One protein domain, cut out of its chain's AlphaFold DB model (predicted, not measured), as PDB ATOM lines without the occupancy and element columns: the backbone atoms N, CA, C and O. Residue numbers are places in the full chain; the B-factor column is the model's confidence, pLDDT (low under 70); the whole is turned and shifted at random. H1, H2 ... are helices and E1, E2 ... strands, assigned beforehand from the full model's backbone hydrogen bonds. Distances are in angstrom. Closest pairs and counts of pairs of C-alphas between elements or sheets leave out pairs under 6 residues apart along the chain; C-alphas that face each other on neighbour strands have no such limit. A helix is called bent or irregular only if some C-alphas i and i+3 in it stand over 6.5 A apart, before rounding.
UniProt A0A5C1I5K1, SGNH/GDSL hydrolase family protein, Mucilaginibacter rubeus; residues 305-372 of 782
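Overview. This is residues 305 to 372 of the 782 residues of the protein "SGNH/GDSL hydrolase family protein" of Mucilaginibacter rubeus (UniProt A0A5C1I5K1). Look first at two long strands side by side, E2 and E3, each sharply bent, with H2 packed on the hollow side of the bend. E1 lies along the other side of E2, the hairpin of E3 and E4 makes one end of the longest axis, and residues 340 to 351 lead back from E2 to E3. The printed part has 68 residues with two named helices and four named strands, in the order H1, E1, H2, E2, E3, E4; the mixed sheet runs E1, E2, E3, E4. The class is mixed, helices and strands; the whole is compact, with a radius of gyration of the C-alphas of 11.1 A, and only just elongated, spanning 34 by 22 by 19 A.

Arrangement. Begin at H1, residues 305 to 308, which only grazes the strongly twisted sheet with residues 305 to 307. H1 touches H2, residues 319 to 326; their closest C-alphas, Tyr 308 and Ala 321, are 4.9 A apart. H2 is on the sheet at a height of 8.1 A. E1, residues 313 to 317, is parallel to E2, residues 332 to 339, with N 314 and O 337 2.7 A apart. E1, H2 and E2 form a strand-helix-strand unit, two parallel neighbours with a helix between, its crossover right-handed. E3, residues 352 to 361, is parallel to E2, with N 338 and O 357 2.8 A apart. E2 bends by 94 degrees at residue 335, E3 by 99 degrees at residue 355. E4, residues 367 to 369, forms an antiparallel hairpin with E3, with N 368 and O 360 2.8 A apart. In H2 every O i to N i+4 pair is within hydrogen-bond range; H1 is too short for one.

Along the chain. Find C-alpha 305 at (-12.327, -2.294, -21.154), where H1 begins. H2 is 10.6 A long, E2 16.1 A and E3 20.2 A, from first to last C-alpha. E4 ends at C-alpha 369, at (0.529, -13.121, -13.822).

Size, cuts and confidence. The C-alphas farthest apart, of Asn 330 and Asn 364, are 33.9 A apart. The printed part has no cut, and the link from E2 to E3 is long. Only residue 364 has a pLDDT under 70.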
ATOM      1  N   ARG A 305     -12.350  -3.760 -21.065       86.56
ATOM      2  CA  ARG A 305     -12.327  -2.294 -21.154       86.56
ATOM      3  C   ARG A 305     -13.669  -1.699 -21.548       86.56
ATOM      4  O   ARG A 305     -14.126  -0.760 -20.905       86.56
ATOM      5  N   VAL A 306     -14.300  -2.242 -22.588       81.94
ATOM      6  CA  VAL A 306     -15.521  -1.651 -23.159       81.94
ATOM      7  C   VAL A 306     -16.732  -1.898 -22.264       81.94
ATOM      8  O   VAL A 306     -17.459  -0.960 -21.950       81.94
ATOM      9  N   ASP A 307     -16.927  -3.136 -21.812       83.88
ATOM     10  CA  ASP A 307     -18.182  -3.531 -21.159       83.88
ATOM     11  C   ASP A 307     -18.124  -3.428 -19.636       83.88
ATOM     12  O   ASP A 307     -19.156  -3.306 -18.973       83.88
ATOM     13  N   TYR A 308     -16.915  -3.480 -19.074       86.06
ATOM     14  CA  TYR A 308     -16.701  -3.533 -17.627       86.06
ATOM     15  C   TYR A 308     -15.895  -2.359 -17.079       86.06
ATOM     16  O   TYR A 308     -15.736  -2.255 -15.862       86.06
ATOM     17  N   GLY A 309     -15.438  -1.451 -17.947       86.12
ATOM     18  CA  GLY A 309     -14.740  -0.231 -17.550       86.12
ATOM     19  C   GLY A 309     -13.337  -0.466 -16.997       86.12
ATOM     20  O   GLY A 309     -12.840   0.379 -16.253       86.12
ATOM     21  N   ALA A 310     -12.707  -1.597 -17.325       89.94
ATOM     22  CA  ALA A 310     -11.300  -1.804 -17.014       89.94
ATOM     23  C   ALA A 310     -10.412  -0.820 -17.798       89.94
ATOM     24  O   ALA A 310     -10.777  -0.356 -18.880       89.94
ATOM     25  N   VAL A 311      -9.220  -0.533 -17.284       92.44
ATOM     26  CA  VAL A 311      -8.227   0.335 -17.926       92.44
ATOM     27  C   VAL A 311      -7.251  -0.490 -18.761       92.44
ATOM     28  O   VAL A 311      -6.981  -0.135 -19.913       92.44
ATOM     29  N   GLY A 312      -6.753  -1.612 -18.228       91.12
ATOM     30  CA  GLY A 312      -5.834  -2.493 -18.952       91.12
ATOM     31  C   GLY A 312      -4.425  -1.912 -19.167       91.12
ATOM     32  O   GLY A 312      -3.769  -2.255 -20.155       91.12
ATOM     33  N   ASP A 313      -3.971  -1.020 -18.278       90.88
ATOM     34  CA  ASP A 313      -2.651  -0.362 -18.302       90.88
ATOM     35  C   ASP A 313      -1.583  -1.039 -17.410       90.88
ATOM     36  O   ASP A 313      -0.431  -0.603 -17.373       90.88
ATOM     37  N   GLY A 314      -1.952  -2.088 -16.672       91.31
ATOM     38  CA  GLY A 314      -1.102  -2.832 -15.740       91.31
ATOM     39  C   GLY A 314      -0.833  -2.119 -14.410       91.31
ATOM     40  O   GLY A 314      -0.038  -2.612 -13.595       91.31
ATOM     41  N   VAL A 315      -1.480  -0.974 -14.176       92.19
ATOM     42  CA  VAL A 315      -1.247  -0.081 -13.032       92.19
ATOM     43  C   VAL A 315      -2.545   0.206 -12.285       92.19
ATOM     44  O   VAL A 315      -2.584   0.069 -11.062       92.19
ATOM     45  N   SER A 316      -3.586   0.597 -13.009       93.75
ATOM     46  CA  SER A 316      -4.917   0.882 -12.491       93.75
ATOM     47  C   SER A 316      -5.582  -0.402 -11.989       93.75
ATOM     48  O   SER A 316      -5.463  -1.453 -12.612       93.75
ATOM     49  N   ASP A 317      -6.254  -0.334 -10.835       95.06
ATOM     50  CA  ASP A 317      -6.900  -1.508 -10.238       95.06
ATOM     51  C   ASP A 317      -8.202  -1.860 -10.967       95.06
ATOM     52  O   ASP A 317      -9.233  -1.208 -10.805       95.06
ATOM     53  N   ASP A 318      -8.138  -2.929 -11.750       95.31
ATOM     54  CA  ASP A 318      -9.211  -3.488 -12.561       95.31
ATOM     55  C   ASP A 318      -9.996  -4.592 -11.824       95.31
ATOM     56  O   ASP A 318     -10.871  -5.226 -12.417       95.31
ATOM     57  N   LEU A 319      -9.736  -4.839 -10.529       95.06
ATOM     58  CA  LEU A 319     -10.355  -5.934  -9.760       95.06
ATOM     59  C   LEU A 319     -11.889  -5.938  -9.834       95.06
ATOM     60  O   LEU A 319     -12.503  -6.996  -9.999       95.06
ATOM     61  N   THR A 320     -12.528  -4.771  -9.717       93.62
ATOM     62  CA  THR A 320     -13.992  -4.667  -9.815       93.62
ATOM     63  C   THR A 320     -14.487  -5.015 -11.216       93.62
ATOM     64  O   THR A 320     -15.438  -5.787 -11.346       93.62
ATOM     65  N   ALA A 321     -13.835  -4.492 -12.256       91.69
ATOM     66  CA  ALA A 321     -14.188  -4.769 -13.645       91.69
ATOM     67  C   ALA A 321     -14.029  -6.263 -13.972       91.69
ATOM     68  O   ALA A 321     -14.939  -6.871 -14.534       91.69
ATOM     69  N   ILE A 322     -12.925  -6.881 -13.536       91.69
ATOM     70  CA  ILE A 322     -12.656  -8.312 -13.730       91.69
ATOM     71  C   ILE A 322     -13.698  -9.181 -13.024       91.69
ATOM     72  O   ILE A 322     -14.284 -10.049 -13.665       91.69
ATOM     73  N   ASN A 323     -13.976  -8.958 -11.734       92.00
ATOM     74  CA  ASN A 323     -14.967  -9.766 -11.011       92.00
ATOM     75  C   ASN A 323     -16.356  -9.664 -11.660       92.00
ATOM     76  O   ASN A 323     -17.031 -10.676 -11.841       92.00
ATOM     77  N   ASN A 324     -16.761  -8.462 -12.081       89.06
ATOM     78  CA  ASN A 324     -18.022  -8.262 -12.798       89.06
ATOM     79  C   ASN A 324     -18.042  -8.988 -14.153       89.06
ATOM     80  O   ASN A 324     -19.081  -9.522 -14.552       89.06
ATOM     81  N   ALA A 325     -16.907  -9.033 -14.850       87.88
ATOM     82  CA  ALA A 325     -16.780  -9.744 -16.112       87.88
ATOM     83  C   ALA A 325     -16.897 -11.263 -15.937       87.88
ATOM     84  O   ALA A 325     -17.691 -11.905 -16.632       87.88
ATOM     85  N   LEU A 326     -16.177 -11.828 -14.965       87.75
ATOM     86  CA  LEU A 326     -16.144 -13.268 -14.696       87.75
ATOM     87  C   LEU A 326     -17.477 -13.810 -14.174       87.75
ATOM     88  O   LEU A 326     -17.877 -14.902 -14.573       87.75
ATOM     89  N   LEU A 327     -18.202 -13.024 -13.367       86.94
ATOM     90  CA  LEU A 327     -19.564 -13.338 -12.914       86.94
ATOM     91  C   LEU A 327     -20.575 -13.461 -14.057       86.94
ATOM     92  O   LEU A 327     -21.664 -13.987 -13.856       86.94
ATOM     93  N   SER A 328     -20.248 -12.952 -15.246       81.38
ATOM     94  CA  SER A 328     -21.164 -12.986 -16.378       81.38
ATOM     95  C   SER A 328     -21.127 -14.284 -17.185       81.38
ATOM     96  O   SER A 328     -21.918 -14.402 -18.117       81.38
ATOM     97  N   GLU A 329     -20.225 -15.218 -16.855       80.25
ATOM     98  CA  GLU A 329     -20.149 -16.581 -17.415       80.25
ATOM     99  C   GLU A 329     -20.063 -16.648 -18.955       80.25
ATOM    100  O   GLU A 329     -20.482 -17.616 -19.585       80.25
ATOM    101  N   ASN A 330     -19.509 -15.614 -19.591       79.88
ATOM    102  CA  ASN A 330     -19.350 -15.534 -21.042       79.88
ATOM    103  C   ASN A 330     -17.881 -15.410 -21.425       79.88
ATOM    104  O   ASN A 330     -17.097 -14.837 -20.681       79.88
ATOM    105  N   VAL A 331     -17.521 -15.883 -22.619       82.75
ATOM    106  CA  VAL A 331     -16.174 -15.687 -23.174       82.75
ATOM    107  C   VAL A 331     -15.836 -14.192 -23.218       82.75
ATOM    108  O   VAL A 331     -16.578 -13.406 -23.811       82.75
ATOM    109  N   ILE A 332     -14.705 -13.827 -22.615       84.19
ATOM    110  CA  ILE A 332     -14.166 -12.463 -22.601       84.19
ATOM    111  C   ILE A 332     -12.994 -12.415 -23.580       84.19
ATOM    112  O   ILE A 332     -12.152 -13.308 -23.555       84.19
ATOM    113  N   GLU A 333     -12.907 -11.397 -24.431       87.38
ATOM    114  CA  GLU A 333     -11.761 -11.182 -25.321       87.38
ATOM    115  C   GLU A 333     -11.274  -9.737 -25.226       87.38
ATOM    116  O   GLU A 333     -12.049  -8.795 -25.372       87.38
ATOM    117  N   ASP A 334      -9.982  -9.552 -24.957       89.31
ATOM    118  CA  ASP A 334      -9.361  -8.226 -24.888       89.31
ATOM    119  C   ASP A 334      -7.844  -8.314 -25.161       89.31
ATOM    120  O   ASP A 334      -7.298  -9.356 -25.532       89.31
ATOM    121  N   SER A 335      -7.131  -7.207 -24.986       89.50
ATOM    122  CA  SER A 335      -5.674  -7.147 -25.044       89.50
ATOM    123  C   SER A 335      -5.146  -6.094 -24.082       89.50
ATOM    124  O   SER A 335      -5.380  -4.907 -24.287       89.50
ATOM    125  N   GLY A 336      -4.353  -6.483 -23.095       89.94
ATOM    126  CA  GLY A 336      -3.778  -5.541 -22.144       89.94
ATOM    127  C   GLY A 336      -3.353  -6.203 -20.848       89.94
ATOM    128  O   GLY A 336      -3.536  -7.409 -20.652       89.94
ATOM    129  N   ASP A 337      -2.812  -5.372 -19.968       93.50
ATOM    130  CA  ASP A 337      -2.378  -5.773 -18.638       93.50
ATOM    131  C   ASP A 337      -3.399  -5.259 -17.636       93.50
ATOM    132  O   ASP A 337      -3.587  -4.061 -17.497       93.50
ATOM    133  N   PHE A 338      -4.077  -6.150 -16.935       94.69
ATOM    134  CA  PHE A 338      -5.158  -5.793 -16.030       94.69
ATOM    135  C   PHE A 338      -4.695  -6.049 -14.608       94.69
ATOM    136  O   PHE A 338      -4.503  -7.199 -14.206       94.69
ATOM    137  N   PHE A 339      -4.435  -4.985 -13.857       95.56
ATOM    138  CA  PHE A 339      -3.921  -5.123 -12.503       95.56
ATOM    139  C   PHE A 339      -5.058  -5.380 -11.513       95.56
ATOM    140  O   PHE A 339      -6.113  -4.772 -11.606       95.56
ATOM    141  N   VAL A 340      -4.840  -6.270 -10.548       95.50
ATOM    142  CA  VAL A 340      -5.769  -6.531  -9.448       95.50
ATOM    143  C   VAL A 340      -5.072  -6.343  -8.106       95.50
ATOM    144  O   VAL A 340      -3.990  -6.886  -7.857       95.50
ATOM    145  N   SER A 341      -5.705  -5.588  -7.212       92.81
ATOM    146  CA  SER A 341      -5.199  -5.370  -5.849       92.81
ATOM    147  C   SER A 341      -5.359  -6.582  -4.921       92.81
ATOM    148  O   SER A 341      -4.662  -6.678  -3.910       92.81
ATOM    149  N   ALA A 342      -6.237  -7.530  -5.264       89.88
ATOM    150  CA  ALA A 342      -6.495  -8.751  -4.505       89.88
ATOM    151  C   ALA A 342      -6.771  -9.948  -5.433       89.88
ATOM    152  O   ALA A 342      -6.853  -9.805  -6.652       89.88
ATOM    153  N   ALA A 343      -6.895 -11.146  -4.853       82.44
ATOM    154  CA  ALA A 343      -7.311 -12.327  -5.606       82.44
ATOM    155  C   ALA A 343      -8.720 -12.128  -6.190       82.44
ATOM    156  O   ALA A 343      -9.597 -11.568  -5.531       82.44
ATOM    157  N   TYR A 344      -8.919 -12.611  -7.412       88.00
ATOM    158  CA  TYR A 344     -10.214 -12.650  -8.085       88.00
ATOM    159  C   TYR A 344     -10.717 -14.097  -8.144       88.00
ATOM    160  O   TYR A 344      -9.921 -15.036  -8.069       88.00
ATOM    161  N   ASP A 345     -12.029 -14.281  -8.268       80.81
ATOM    162  CA  ASP A 345     -12.649 -15.606  -8.339       80.81
ATOM    163  C   ASP A 345     -13.089 -15.904  -9.780       80.81
ATOM    164  O   ASP A 345     -13.960 -15.224 -10.321       80.81
ATOM    165  N   ASN A 346     -12.496 -16.924 -10.408       82.69
ATOM    166  CA  ASN A 346     -12.977 -17.481 -11.678       82.69
ATOM    167  C   ASN A 346     -13.698 -18.816 -11.449       82.69
ATOM    168  O   ASN A 346     -13.417 -19.821 -12.103       82.69
ATOM    169  N   LYS A 347     -14.624 -18.826 -10.486       74.94
ATOM    170  CA  LYS A 347     -15.394 -19.995 -10.041       74.94
ATOM    171  C   LYS A 347     -15.987 -20.840 -11.167       74.94
ATOM    172  O   LYS A 347     -16.120 -22.052 -11.018       74.94
ATOM    173  N   TYR A 348     -16.371 -20.196 -12.266       72.12
ATOM    174  CA  TYR A 348     -17.083 -20.821 -13.379       72.12
ATOM    175  C   TYR A 348     -16.181 -21.147 -14.577       72.12
ATOM    176  O   TYR A 348     -16.677 -21.625 -15.593       72.12
ATOM    177  N   GLY A 349     -14.865 -20.919 -14.472       81.56
ATOM    178  CA  GLY A 349     -13.917 -21.211 -15.550       81.56
ATOM    179  C   GLY A 349     -14.165 -20.377 -16.809       81.56
ATOM    180  O   GLY A 349     -13.955 -20.860 -17.922       81.56
ATOM    181  N   THR A 350     -14.640 -19.141 -16.640       85.62
ATOM    182  CA  THR A 350     -14.962 -18.214 -17.726       85.62
ATOM    183  C   THR A 350     -13.738 -18.035 -18.635       85.62
ATOM    184  O   THR A 350     -12.682 -17.622 -18.140       85.62
ATOM    185  N   PRO A 351     -13.832 -18.344 -19.947       85.50
ATOM    186  CA  PRO A 351     -12.684 -18.258 -20.842       85.50
ATOM    187  C   PRO A 351     -12.247 -16.812 -21.075       85.50
ATOM    188  O   PRO A 351     -13.051 -15.972 -21.482       85.50
ATOM    189  N   ILE A 352     -10.952 -16.557 -20.887       87.12
ATOM    190  CA  ILE A 352     -10.302 -15.279 -21.182       87.12
ATOM    191  C   ILE A 352      -9.457 -15.458 -22.445       87.12
ATOM    192  O   ILE A 352      -8.496 -16.225 -22.464       87.12
ATOM    193  N   ASN A 353      -9.838 -14.770 -23.513       84.75
ATOM    194  CA  ASN A 353      -9.213 -14.822 -24.828       84.75
ATOM    195  C   ASN A 353      -8.506 -13.505 -25.164       84.75
ATOM    196  O   ASN A 353      -8.720 -12.467 -24.539       84.75
ATOM    197  N   GLY A 354      -7.683 -13.558 -26.209       81.81
ATOM    198  CA  GLY A 354      -6.874 -12.430 -26.644       81.81
ATOM    199  C   GLY A 354      -5.573 -12.320 -25.852       81.81
ATOM    200  O   GLY A 354      -5.097 -13.290 -25.262       81.81
ATOM    201  N   ASN A 355      -4.952 -11.146 -25.890       84.69
ATOM    202  CA  ASN A 355      -3.656 -10.905 -25.258       84.69
ATOM    203  C   ASN A 355      -3.839 -10.276 -23.869       84.69
ATOM    204  O   ASN A 355      -3.415  -9.146 -23.635       84.69
ATOM    205  N   VAL A 356      -4.542 -10.979 -22.982       89.06
ATOM    206  CA  VAL A 356      -4.900 -10.491 -21.643       89.06
ATOM    207  C   VAL A 356      -3.964 -11.083 -20.600       89.06
ATOM    208  O   VAL A 356      -3.891 -12.303 -20.458       89.06
ATOM    209  N   ARG A 357      -3.330 -10.222 -19.801       91.81
ATOM    210  CA  ARG A 357      -2.598 -10.622 -18.594       91.81
ATOM    211  C   ARG A 357      -3.255 -10.001 -17.374       91.81
ATOM    212  O   ARG A 357      -3.274  -8.784 -17.239       91.81
ATOM    213  N   ILE A 358      -3.775 -10.823 -16.475       93.12
ATOM    214  CA  ILE A 358      -4.264 -10.391 -15.169       93.12
ATOM    215  C   ILE A 358      -3.096 -10.457 -14.195       93.12
ATOM    216  O   ILE A 358      -2.522 -11.523 -13.966       93.12
ATOM    217  N   LEU A 359      -2.730  -9.307 -13.640       93.69
ATOM    218  CA  LEU A 359      -1.508  -9.115 -12.875       93.69
ATOM    219  C   LEU A 359      -1.815  -8.748 -11.427       93.69
ATOM    220  O   LEU A 359      -2.649  -7.891 -11.166       93.69
ATOM    221  N   LYS A 360      -1.057  -9.288 -10.476       92.06
ATOM    222  CA  LYS A 360      -0.994  -8.766  -9.100       92.06
ATOM    223  C   LYS A 360       0.440  -8.439  -8.715       92.06
ATOM    224  O   LYS A 360       1.381  -8.886  -9.365       92.06
ATOM    225  N   ASN A 361       0.629  -7.684  -7.638       89.25
ATOM    226  CA  ASN A 361       1.970  -7.493  -7.089       89.25
ATOM    227  C   ASN A 361       2.457  -8.806  -6.461       89.25
ATOM    228  O   ASN A 361       1.706  -9.477  -5.749       89.25
ATOM    229  N   ASN A 362       3.709  -9.173  -6.728       79.06
ATOM    230  CA  ASN A 362       4.374 -10.291  -6.068       79.06
ATOM    231  C   ASN A 362       5.127  -9.811  -4.808       79.06
ATOM    232  O   ASN A 362       5.314  -8.611  -4.595       79.06
ATOM    233  N   ALA A 363       5.559 -10.751  -3.960       71.81
ATOM    234  CA  ALA A 363       6.249 -10.442  -2.701       71.81
ATOM    235  C   ALA A 363       7.611  -9.739  -2.890       71.81
ATOM    236  O   ALA A 363       8.100  -9.096  -1.966       71.81
ATOM    237  N   ASN A 364       8.186  -9.822  -4.092       69.56
ATOM    238  CA  ASN A 364       9.494  -9.275  -4.452       69.56
ATOM    239  C   ASN A 364       9.388  -7.903  -5.154       69.56
ATOM    240  O   ASN A 364      10.377  -7.399  -5.681       69.56
ATOM    241  N   GLY A 365       8.198  -7.287  -5.177       71.50
ATOM    242  CA  GLY A 365       7.958  -5.971  -5.785       71.50
ATOM    243  C   GLY A 365       7.747  -5.978  -7.306       71.50
ATOM    244  O   GLY A 365       7.569  -4.914  -7.896       71.50
ATOM    245  N   GLY A 366       7.740  -7.153  -7.943       81.88
ATOM    246  CA  GLY A 366       7.391  -7.350  -9.353       81.88
ATOM    247  C   GLY A 366       5.899  -7.628  -9.576       81.88
ATOM    248  O   GLY A 366       5.081  -7.567  -8.653       81.88
ATOM    249  N   LYS A 367       5.536  -7.959 -10.820       87.38
ATOM    250  CA  LYS A 367       4.177  -8.374 -11.198       87.38
ATOM    251  C   LYS A 367       4.130  -9.889 -11.384       87.38
ATOM    252  O   LYS A 367       4.943 -10.452 -12.104       87.38
ATOM    253  N   GLN A 368       3.158 -10.535 -10.754       87.94
ATOM    254  CA  GLN A 368       2.790 -11.928 -10.989       87.94
ATOM    255  C   GLN A 368       1.595 -11.969 -11.936       87.94
ATOM    256  O   GLN A 368       0.592 -11.307 -11.668       87.94
ATOM    257  N   GLN A 369       1.673 -12.796 -12.975       90.56
ATOM    258  CA  GLN A 369       0.529 -13.121 -13.822       90.56
ATOM    259  C   GLN A 369      -0.303 -14.252 -13.193       90.56
ATOM    260  O   GLN A 369       0.248 -15.172 -12.591       90.56
ATOM    261  N   LEU A 370      -1.631 -14.137 -13.277       88.56
ATOM    262  CA  LEU A 370      -2.588 -15.021 -12.598       88.56
ATOM    263  C   LEU A 370      -3.401 -15.915 -13.534       88.56
ATOM    264  O   LEU A 370      -3.992 -16.881 -13.070       88.56
ATOM    265  N   ASN A 371      -3.483 -15.567 -14.811       88.62
ATOM    266  CA  ASN A 371      -4.127 -16.359 -15.855       88.62
ATOM    267  C   ASN A 371      -3.065 -16.819 -16.853       88.62
ATOM    268  O   ASN A 371      -2.117 -16.077 -17.105       88.62
ATOM    269  N   SER A 372      -3.235 -17.986 -17.464       88.00
ATOM    270  CA  SER A 372      -2.307 -18.483 -18.478       88.00
ATOM    271  C   SER A 372      -3.021 -18.828 -19.778       88.00
ATOM    272  O   SER A 372      -4.150 -19.318 -19.778       88.00
TER     273      SER A 372